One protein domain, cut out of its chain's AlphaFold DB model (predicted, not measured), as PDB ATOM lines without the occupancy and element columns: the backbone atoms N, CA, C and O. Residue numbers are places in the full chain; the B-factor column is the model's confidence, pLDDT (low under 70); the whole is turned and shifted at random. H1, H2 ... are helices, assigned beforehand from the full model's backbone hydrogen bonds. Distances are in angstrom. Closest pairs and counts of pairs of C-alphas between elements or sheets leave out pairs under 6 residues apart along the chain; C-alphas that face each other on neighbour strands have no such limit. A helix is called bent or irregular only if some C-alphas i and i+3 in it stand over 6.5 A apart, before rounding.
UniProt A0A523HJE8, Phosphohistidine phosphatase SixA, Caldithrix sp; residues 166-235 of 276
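This is residues 166 to 235 of the 276 residues of the protein "Phosphohistidine phosphatase SixA" of Caldithrix sp (UniProt A0A523HJE8). A long helical hairpin of H1 and H2 makes the length, and a short third helix, H3, lies off its open end, touching neither. The printed part has 70 residues with three named helices, in the order H1, H2, H3, and no named strand: all helix. It is loose, with a radius of gyration of the C-alphas of 14.9 A, and spans 43 by 19 by 19 A.

H1, residues 166 to 190, begins at C-alpha 166 (116.154, 223.334, 299.300) and is 36.2 A long. H2, residues 195 to 218, is 33.0 A long, with a kink of 41 degrees near residue 202; it is irregular, C-alphas 197 and 200 being 7.5 A apart. H3, residues 224 to 233, ends at C-alpha 233 (129.076, 234.154, 300.876).

H1 and H2 touch, closest at the C-alphas of Gln 176 and Ser 206, 5.0 A apart. This hairpin runs opposite ways at a steep tilt of 36 degrees, only just beyond shallow. H3 is apart from both. Every O i to N i+4 pair is within hydrogen-bond range in H1 and H3, and 17 of 20 in H2.

The farthest C-alphas, Val 193 and Arg 221, are 43.4 A apart. The printed part has no cut, and both links are tight. Residues 223 to 229, of which 224 to 229 belong to H3, stand free. The pLDDT is under 70 at residues 166 to 167, 218 to 220 and 225 to 235.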
ATOM      1  N   LYS A 166     115.830 222.792 300.621       62.03
ATOM      2  CA  LYS A 166     116.154 223.334 299.300       62.03
ATOM      3  C   LYS A 166     117.620 223.748 299.225       62.03
ATOM      4  O   LYS A 166     118.291 223.308 298.299       62.03
ATOM      5  N   GLN A 167     118.142 224.485 300.208       60.91
ATOM      6  CA  GLN A 167     119.564 224.857 300.257       60.91
ATOM      7  C   GLN A 167     120.475 223.644 300.443       60.91
ATOM      8  O   GLN A 167     121.441 223.496 299.705       60.91
ATOM      9  N   SER A 168     120.141 222.721 301.346       71.81
ATOM     10  CA  SER A 168     120.925 221.493 301.544       71.81
ATOM     11  C   SER A 168     120.912 220.595 300.305       71.81
ATOM     12  O   SER A 168     121.932 220.010 299.937       71.81
ATOM     13  N   LYS A 169     119.771 220.509 299.609       77.06
ATOM     14  CA  LYS A 169     119.647 219.800 298.327       77.06
ATOM     15  C   LYS A 169     120.431 220.506 297.222       77.06
ATOM     16  O   LYS A 169     121.085 219.818 296.443       77.06
ATOM     17  N   ALA A 170     120.388 221.836 297.162       72.88
ATOM     18  CA  ALA A 170     121.141 222.633 296.197       72.88
ATOM     19  C   ALA A 170     122.653 222.489 296.414       72.88
ATOM     20  O   ALA A 170     123.360 222.127 295.479       72.88
ATOM     21  N   LEU A 171     123.130 222.647 297.653       73.38
ATOM     22  CA  LEU A 171     124.527 222.439 298.035       73.38
ATOM     23  C   LEU A 171     124.989 221.022 297.687       73.38
ATOM     24  O   LEU A 171     126.006 220.853 297.025       73.38
ATOM     25  N   ARG A 172     124.205 220.001 298.056       84.88
ATOM     26  CA  ARG A 172     124.504 218.606 297.714       84.88
ATOM     27  C   ARG A 172     124.587 218.390 296.200       84.88
ATOM     28  O   ARG A 172     125.483 217.685 295.747       84.88
ATOM     29  N   LYS A 173     123.654 218.955 295.423       83.75
ATOM     30  CA  LYS A 173     123.620 218.811 293.957       83.75
ATOM     31  C   LYS A 173     124.826 219.494 293.310       83.75
ATOM     32  O   LYS A 173     125.457 218.885 292.453       83.75
ATOM     33  N   ASN A 174     125.154 220.708 293.750       75.12
ATOM     34  CA  ASN A 174     126.308 221.454 293.257       75.12
ATOM     35  C   ASN A 174     127.608 220.719 293.592       75.12
ATOM     36  O   ASN A 174     128.386 220.442 292.691       75.12
ATOM     37  N   LEU A 175     127.787 220.295 294.847       81.25
ATOM     38  CA  LEU A 175     128.969 219.545 295.274       81.25
ATOM     39  C   LEU A 175     129.119 218.226 294.502       81.25
ATOM     40  O   LEU A 175     130.204 217.913 294.029       81.25
ATOM     41  N   GLN A 176     128.025 217.480 294.309       94.12
ATOM     42  CA  GLN A 176     128.030 216.273 293.480       94.12
ATOM     43  C   GLN A 176     128.479 216.571 292.043       94.12
ATOM     44  O   GLN A 176     129.271 215.809 291.494       94.12
ATOM     45  N   ALA A 177     127.953 217.633 291.425       87.94
ATOM     46  CA  ALA A 177     128.292 218.000 290.054       87.94
ATOM     47  C   ALA A 177     129.765 218.417 289.937       87.94
ATOM     48  O   ALA A 177     130.470 217.900 289.076       87.94
ATOM     49  N   THR A 178     130.244 219.275 290.842       85.62
ATOM     50  CA  THR A 178     131.642 219.716 290.887       85.62
ATOM     51  C   THR A 178     132.592 218.535 291.045       85.62
ATOM     52  O   THR A 178     133.518 218.402 290.250       85.62
ATOM     53  N   LEU A 179     132.342 217.646 292.013       91.94
ATOM     54  CA  LEU A 179     133.161 216.451 292.228       91.94
ATOM     55  C   LEU A 179     133.176 215.550 290.992       91.94
ATOM     56  O   LEU A 179     134.241 215.116 290.561       91.94
ATOM     57  N   ALA A 180     132.009 215.305 290.390       93.88
ATOM     58  CA  ALA A 180     131.914 214.431 289.230       93.88
ATOM     59  C   ALA A 180     132.676 214.983 288.018       93.88
ATOM     60  O   ALA A 180     133.353 214.221 287.333       93.88
ATOM     61  N   VAL A 181     132.593 216.294 287.772       92.50
ATOM     62  CA  VAL A 181     133.311 216.956 286.672       92.50
ATOM     63  C   VAL A 181     134.824 216.869 286.871       92.50
ATOM     64  O   VAL A 181     135.525 216.462 285.949       92.50
ATOM     65  N   HIS A 182     135.329 217.191 288.066       93.69
ATOM     66  CA  HIS A 182     136.774 217.188 288.322       93.69
ATOM     67  C   HIS A 182     137.358 215.773 288.313       93.69
ATOM     68  O   HIS A 182     138.399 215.552 287.710       93.69
ATOM     69  N   LEU A 183     136.666 214.792 288.900       95.06
ATOM     70  CA  LEU A 183     137.108 213.396 288.847       95.06
ATOM     71  C   LEU A 183     137.129 212.859 287.410       95.06
ATOM     72  O   LEU A 183     138.069 212.169 287.030       95.06
ATOM     73  N   GLN A 184     136.117 213.188 286.600       94.44
ATOM     74  CA  GLN A 184     136.076 212.777 285.196       94.44
ATOM     75  C   GLN A 184     137.200 213.425 284.383       94.44
ATOM     76  O   GLN A 184     137.802 212.746 283.553       94.44
ATOM     77  N   LYS A 185     137.476 214.713 284.626       94.56
ATOM     78  CA  LYS A 185     138.571 215.446 283.986       94.56
ATOM     79  C   LYS A 185     139.921 214.812 284.326       94.56
ATOM     80  O   LYS A 185     140.635 214.428 283.412       94.56
ATOM     81  N   ASN A 186     140.214 214.621 285.611       95.56
ATOM     82  CA  ASN A 186     141.490 214.058 286.054       95.56
ATOM     83  C   ASN A 186     141.717 212.641 285.502       95.56
ATOM     84  O   ASN A 186     142.829 212.304 285.121       95.56
ATOM     85  N   LEU A 187     140.675 211.804 285.416       95.69
ATOM     86  CA  LEU A 187     140.815 210.480 284.798       95.69
ATOM     87  C   LEU A 187     141.053 210.558 283.287       95.69
ATOM     88  O   LEU A 187     141.802 209.742 282.766       95.69
ATOM     89  N   ALA A 188     140.436 211.512 282.588       94.31
ATOM     90  CA  ALA A 188     140.652 211.697 281.153       94.31
ATOM     91  C   ALA A 188     142.052 212.245 280.831       94.31
ATOM     92  O   ALA A 188     142.569 211.959 279.757       94.31
ATOM     93  N   GLU A 189     142.660 212.997 281.756       96.44
ATOM     94  CA  GLU A 189     144.069 213.411 281.676       96.44
ATOM     95  C   GLU A 189     145.030 212.220 281.815       96.44
ATOM     96  O   GLU A 189     146.112 212.247 281.238       96.44
ATOM     97  N   VAL A 190     144.634 211.168 282.543       96.12
ATOM     98  CA  VAL A 190     145.418 209.929 282.684       96.12
ATOM     99  C   VAL A 190     145.197 208.984 281.498       96.12
ATOM    100  O   VAL A 190     146.159 208.491 280.920       96.12
ATOM    101  N   ASP A 191     143.939 208.715 281.141       96.25
ATOM    102  CA  ASP A 191     143.556 207.863 280.010       96.25
ATOM    103  C   ASP A 191     142.171 208.261 279.477       96.25
ATOM    104  O   ASP A 191     141.124 207.953 280.059       96.25
ATOM    105  N   SER A 192     142.158 208.916 278.317       95.12
ATOM    106  CA  SER A 192     140.941 209.392 277.658       95.12
ATOM    107  C   SER A 192     140.059 208.270 277.088       95.12
ATOM    108  O   SER A 192     138.855 208.481 276.921       95.12
ATOM    109  N   VAL A 193     140.608 207.073 276.841       95.56
ATOM    110  CA  VAL A 193     139.882 205.912 276.296       95.56
ATOM    111  C   VAL A 193     139.130 205.176 277.405       95.56
ATOM    112  O   VAL A 193     137.967 204.791 277.238       95.56
ATOM    113  N   THR A 194     139.760 204.996 278.569       95.19
ATOM    114  CA  THR A 194     139.147 204.282 279.700       95.19
ATOM    115  C   THR A 194     138.273 205.188 280.566       95.19
ATOM    116  O   THR A 194     137.240 204.735 281.071       95.19
ATOM    117  N   ALA A 195     138.603 206.477 280.710       93.75
ATOM    118  CA  ALA A 195     137.877 207.400 281.587       93.75
ATOM    119  C   ALA A 195     136.345 207.454 281.372       93.75
ATOM    120  O   ALA A 195     135.614 207.499 282.372       93.75
ATOM    121  N   PRO A 196     135.793 207.407 280.140       95.31
ATOM    122  CA  PRO A 196     134.343 207.393 279.928       95.31
ATOM    123  C   PRO A 196     133.634 206.192 280.577       95.31
ATOM    124  O   PRO A 196     132.492 206.325 281.028       95.31
ATOM    125  N   LYS A 197     134.314 205.039 280.701       96.31
ATOM    126  CA  LYS A 197     133.768 203.816 281.322       96.31
ATOM    127  C   LYS A 197     133.483 204.007 282.819       96.31
ATOM    128  O   LYS A 197     132.588 203.369 283.373       96.31
ATOM    129  N   PHE A 198     134.170 204.949 283.471       95.88
ATOM    130  CA  PHE A 198     134.016 205.243 284.901       95.88
ATOM    131  C   PHE A 198     132.893 206.239 285.231       95.88
ATOM    132  O   PHE A 198     132.554 206.411 286.405       95.88
ATOM    133  N   LYS A 199     132.236 206.846 284.232       93.38
ATOM    134  CA  LYS A 199     131.223 207.905 284.422       93.38
ATOM    135  C   LYS A 199     130.127 207.541 285.435       93.38
ATOM    136  O   LYS A 199     129.733 208.368 286.265       93.38
ATOM    137  N   LYS A 200     129.631 206.295 285.406       95.19
ATOM    138  CA  LYS A 200     128.598 205.802 286.341       95.19
ATOM    139  C   LYS A 200     129.127 205.697 287.778       95.19
ATOM    140  O   LYS A 200     128.444 206.144 288.702       95.19
ATOM    141  N   TYR A 201     130.339 205.170 287.953       94.50
ATOM    142  CA  TYR A 201     131.003 205.041 289.253       94.50
ATOM    143  C   TYR A 201     131.288 206.411 289.871       94.50
ATOM    144  O   TYR A 201     130.888 206.667 291.007       94.50
ATOM    145  N   ILE A 202     131.862 207.334 289.093       95.56
ATOM    146  CA  ILE A 202     132.147 208.711 289.523       95.56
ATOM    147  C   ILE A 202     130.870 209.411 289.992       95.56
ATOM    148  O   ILE A 202     130.850 210.007 291.073       95.56
ATOM    149  N   LYS A 203     129.777 209.308 289.223       94.44
ATOM    150  CA  LYS A 203     128.480 209.897 289.591       94.44
ATOM    151  C   LYS A 203     127.963 209.342 290.924       94.44
ATOM    152  O   LYS A 203     127.491 210.118 291.758       94.44
ATOM    153  N   GLY A 204     128.044 208.025 291.125       93.56
ATOM    154  CA  GLY A 204     127.613 207.350 292.353       93.56
ATOM    155  C   GLY A 204     128.444 207.748 293.576       93.56
ATOM    156  O   GLY A 204     127.886 208.181 294.590       93.56
ATOM    157  N   SER A 205     129.772 207.675 293.461       94.69
ATOM    158  CA  SER A 205     130.715 208.036 294.527       94.69
ATOM    159  C   SER A 205     130.612 209.513 294.902       94.69
ATOM    160  O   SER A 205     130.470 209.834 296.082       94.69
ATOM    161  N   SER A 206     130.537 210.412 293.915       94.19
ATOM    162  CA  SER A 206     130.345 211.854 294.143       94.19
ATOM    163  C   SER A 206     129.030 212.145 294.870       94.19
ATOM    164  O   SER A 206     128.982 212.976 295.775       94.19
ATOM    165  N   ALA A 207     127.951 211.429 294.536       93.12
ATOM    166  CA  ALA A 207     126.667 211.572 295.220       93.12
ATOM    167  C   ALA A 207     126.697 211.058 296.671       93.12
ATOM    168  O   ALA A 207     125.964 211.574 297.522       93.12
ATOM    169  N   LYS A 208     127.492 210.020 296.968       92.75
ATOM    170  CA  LYS A 208     127.698 209.514 298.335       92.75
ATOM    171  C   LYS A 208     128.546 210.495 299.147       92.75
ATOM    172  O   LYS A 208     128.103 210.907 300.212       92.75
ATOM    173  N   LEU A 209     129.669 210.954 298.598       91.06
ATOM    174  CA  LEU A 209     130.553 211.916 299.256       91.06
ATOM    175  C   LEU A 209     129.838 213.244 299.538       91.06
ATOM    176  O   LEU A 209     129.858 213.720 300.669       91.06
ATOM    177  N   ALA A 210     129.109 213.788 298.560       88.12
ATOM    178  CA  ALA A 210     128.345 215.021 298.746       88.12
ATOM    179  C   ALA A 210     127.246 214.882 299.815       88.12
ATOM    180  O   ALA A 210     126.988 215.826 300.559       88.12
ATOM    181  N   ARG A 211     126.601 213.709 299.923       87.06
ATOM    182  CA  ARG A 211     125.655 213.423 301.017       87.06
ATOM    183  C   ARG A 211     126.333 213.470 302.369       87.06
ATOM    184  O   ARG A 211     125.869 214.202 303.235       87.06
ATOM    185  N   SER A 212     127.390 212.680 302.528       84.06
ATOM    186  CA  SER A 212     128.107 212.559 303.792       84.06
ATOM    187  C   SER A 212     128.676 213.907 304.219       84.06
ATOM    188  O   SER A 212     128.503 214.299 305.364       84.06
ATOM    189  N   PHE A 213     129.247 214.673 303.289       82.50
ATOM    190  CA  PHE A 213     129.767 216.008 303.570       82.50
ATOM    191  C   PHE A 213     128.674 216.971 304.045       82.50
ATOM    192  O   PHE A 213     128.829 217.611 305.080       82.50
ATOM    193  N   VAL A 214     127.528 217.034 303.353       79.25
ATOM    194  CA  VAL A 214     126.408 217.889 303.782       79.25
ATOM    195  C   VAL A 214     125.827 217.425 305.120       79.25
ATOM    196  O   VAL A 214     125.487 218.270 305.937       79.25
ATOM    197  N   GLN A 215     125.754 216.119 305.390       75.25
ATOM    198  CA  GLN A 215     125.326 215.591 306.695       75.25
ATOM    199  C   GLN A 215     126.297 215.970 307.823       75.25
ATOM    200  O   GLN A 215     125.871 216.346 308.918       75.25
ATOM    201  N   VAL A 216     127.602 215.917 307.555       72.06
ATOM    202  CA  VAL A 216     128.638 216.367 308.490       72.06
ATOM    203  C   VAL A 216     128.538 217.876 308.715       72.06
ATOM    204  O   VAL A 216     128.574 218.317 309.857       72.06
ATOM    205  N   LEU A 217     128.324 218.677 307.670       71.88
ATOM    206  CA  LEU A 217     128.096 220.118 307.816       71.88
ATOM    207  C   LEU A 217     126.817 220.425 308.607       71.88
ATOM    208  O   LEU A 217     126.834 221.266 309.496       71.88
ATOM    209  N   GLN A 218     125.721 219.711 308.343       66.56
ATOM    210  CA  GLN A 218     124.438 219.854 309.047       66.56
ATOM    211  C   GLN A 218     124.517 219.546 310.544       66.56
ATOM    212  O   GLN A 218     123.645 219.966 311.304       66.56
ATOM    213  N   SER A 219     125.537 218.801 310.957       56.97
ATOM    214  CA  SER A 219     125.774 218.422 312.346       56.97
ATOM    215  C   SER A 219     126.893 219.230 313.006       56.97
ATOM    216  O   SER A 219     127.193 218.981 314.174       56.97
ATOM    217  N   ARG A 220     127.503 220.198 312.303       63.69
ATOM    218  CA  ARG A 220     128.681 220.920 312.788       63.69
ATOM    219  C   ARG A 220     128.515 222.433 312.768       63.69
ATOM    220  O   ARG A 220     128.257 223.059 311.747       63.69
ATOM    221  N   ARG A 221     128.815 223.008 313.924       70.62
ATOM    222  CA  ARG A 221     129.213 224.400 314.103       70.62
ATOM    223  C   ARG A 221     130.463 224.701 313.267       70.62
ATOM    224  O   ARG A 221     131.407 223.911 313.279       70.62
ATOM    225  N   LEU A 222     130.490 225.847 312.592       74.69
ATOM    226  CA  LEU A 222     131.637 226.290 311.797       74.69
ATOM    227  C   LEU A 222     132.556 227.180 312.634       74.69
ATOM    228  O   LEU A 222     132.075 228.062 313.343       74.69
ATOM    229  N   THR A 223     133.869 226.996 312.510       74.00
ATOM    230  CA  THR A 223     134.904 227.794 313.188       74.00
ATOM    231  C   THR A 223     135.899 228.372 312.174       74.00
ATOM    232  O   THR A 223     135.937 227.945 311.016       74.00
ATOM    233  N   GLY A 224     136.686 229.369 312.595       73.81
ATOM    234  CA  GLY A 224     137.807 229.909 311.814       73.81
ATOM    235  C   GLY A 224     137.423 230.441 310.426       73.81
ATOM    236  O   GLY A 224     136.399 231.106 310.253       73.81
ATOM    237  N   GLU A 225     138.247 230.137 309.421       67.69
ATOM    238  CA  GLU A 225     138.080 230.625 308.043       67.69
ATOM    239  C   GLU A 225     136.780 230.160 307.380       67.69
ATOM    240  O   GLU A 225     136.158 230.920 306.639       67.69
ATOM    241  N   VAL A 226     136.317 228.943 307.679       64.25
ATOM    242  CA  VAL A 226     135.071 228.405 307.114       64.25
ATOM    243  C   VAL A 226     133.870 229.213 307.609       64.25
ATOM    244  O   VAL A 226     132.991 229.569 306.820       64.25
ATOM    245  N   ALA A 227     133.856 229.572 308.897       68.00
ATOM    246  CA  ALA A 227     132.833 230.450 309.461       68.00
ATOM    247  C   ALA A 227     132.856 231.835 308.793       68.00
ATOM    248  O   ALA A 227     131.812 232.353 308.395       68.00
ATOM    249  N   MET A 228     134.053 232.394 308.591       67.94
ATOM    250  CA  MET A 228     134.240 233.668 307.891       67.94
ATOM    251  C   MET A 228     133.768 233.610 306.432       67.94
ATOM    252  O   MET A 228     133.111 234.540 305.966       67.94
ATOM    253  N   SER A 229     134.060 232.523 305.714       66.69
ATOM    254  CA  SER A 229     133.626 232.322 304.328       66.69
ATOM    255  C   SER A 229     132.105 232.292 304.216       66.69
ATOM    256  O   SER A 229     131.552 232.949 303.340       66.69
ATOM    257  N   VAL A 230     131.414 231.586 305.116       64.56
ATOM    258  CA  VAL A 230     129.943 231.522 305.110       64.56
ATOM    259  C   VAL A 230     129.311 232.879 305.407       64.56
ATOM    260  O   VAL A 230     128.332 233.250 304.752       64.56
ATOM    261  N   LEU A 231     129.873 233.638 306.353       63.88
ATOM    262  CA  LEU A 231     129.398 234.993 306.638       63.88
ATOM    263  C   LEU A 231     129.566 235.914 305.422       63.88
ATOM    264  O   LEU A 231     128.678 236.723 305.170       63.88
ATOM    265  N   LYS A 232     130.641 235.741 304.635       63.56
ATOM    266  CA  LYS A 232     130.885 236.484 303.386       63.56
ATOM    267  C   LYS A 232     129.989 236.035 302.218       63.56
ATOM    268  O   LYS A 232     129.581 236.876 301.424       63.56
ATOM    269  N   SER A 233     129.700 234.736 302.080       53.47
ATOM    270  CA  SER A 233     129.076 234.154 300.876       53.47
ATOM    271  C   SER A 233     127.546 234.078 300.906       53.47
ATOM    272  O   SER A 233     126.926 233.786 299.888       53.47
ATOM    273  N   SER A 234     126.911 234.309 302.057       48.47
ATOM    274  CA  SER A 234     125.461 234.116 302.248       48.47
ATOM    275  C   SER A 234     124.603 235.321 301.809       48.47
ATOM    276  O   SER A 234     123.489 235.513 302.304       48.47
ATOM    277  N   ILE A 235     125.110 236.129 300.870       38.59
ATOM    278  CA  ILE A 235     124.432 237.276 300.253       38.59
ATOM    279  C   ILE A 235     124.107 236.913 298.792       38.59
ATOM    280  O   ILE A 235     125.040 236.713 298.014       38.59
TER     281      ILE A 235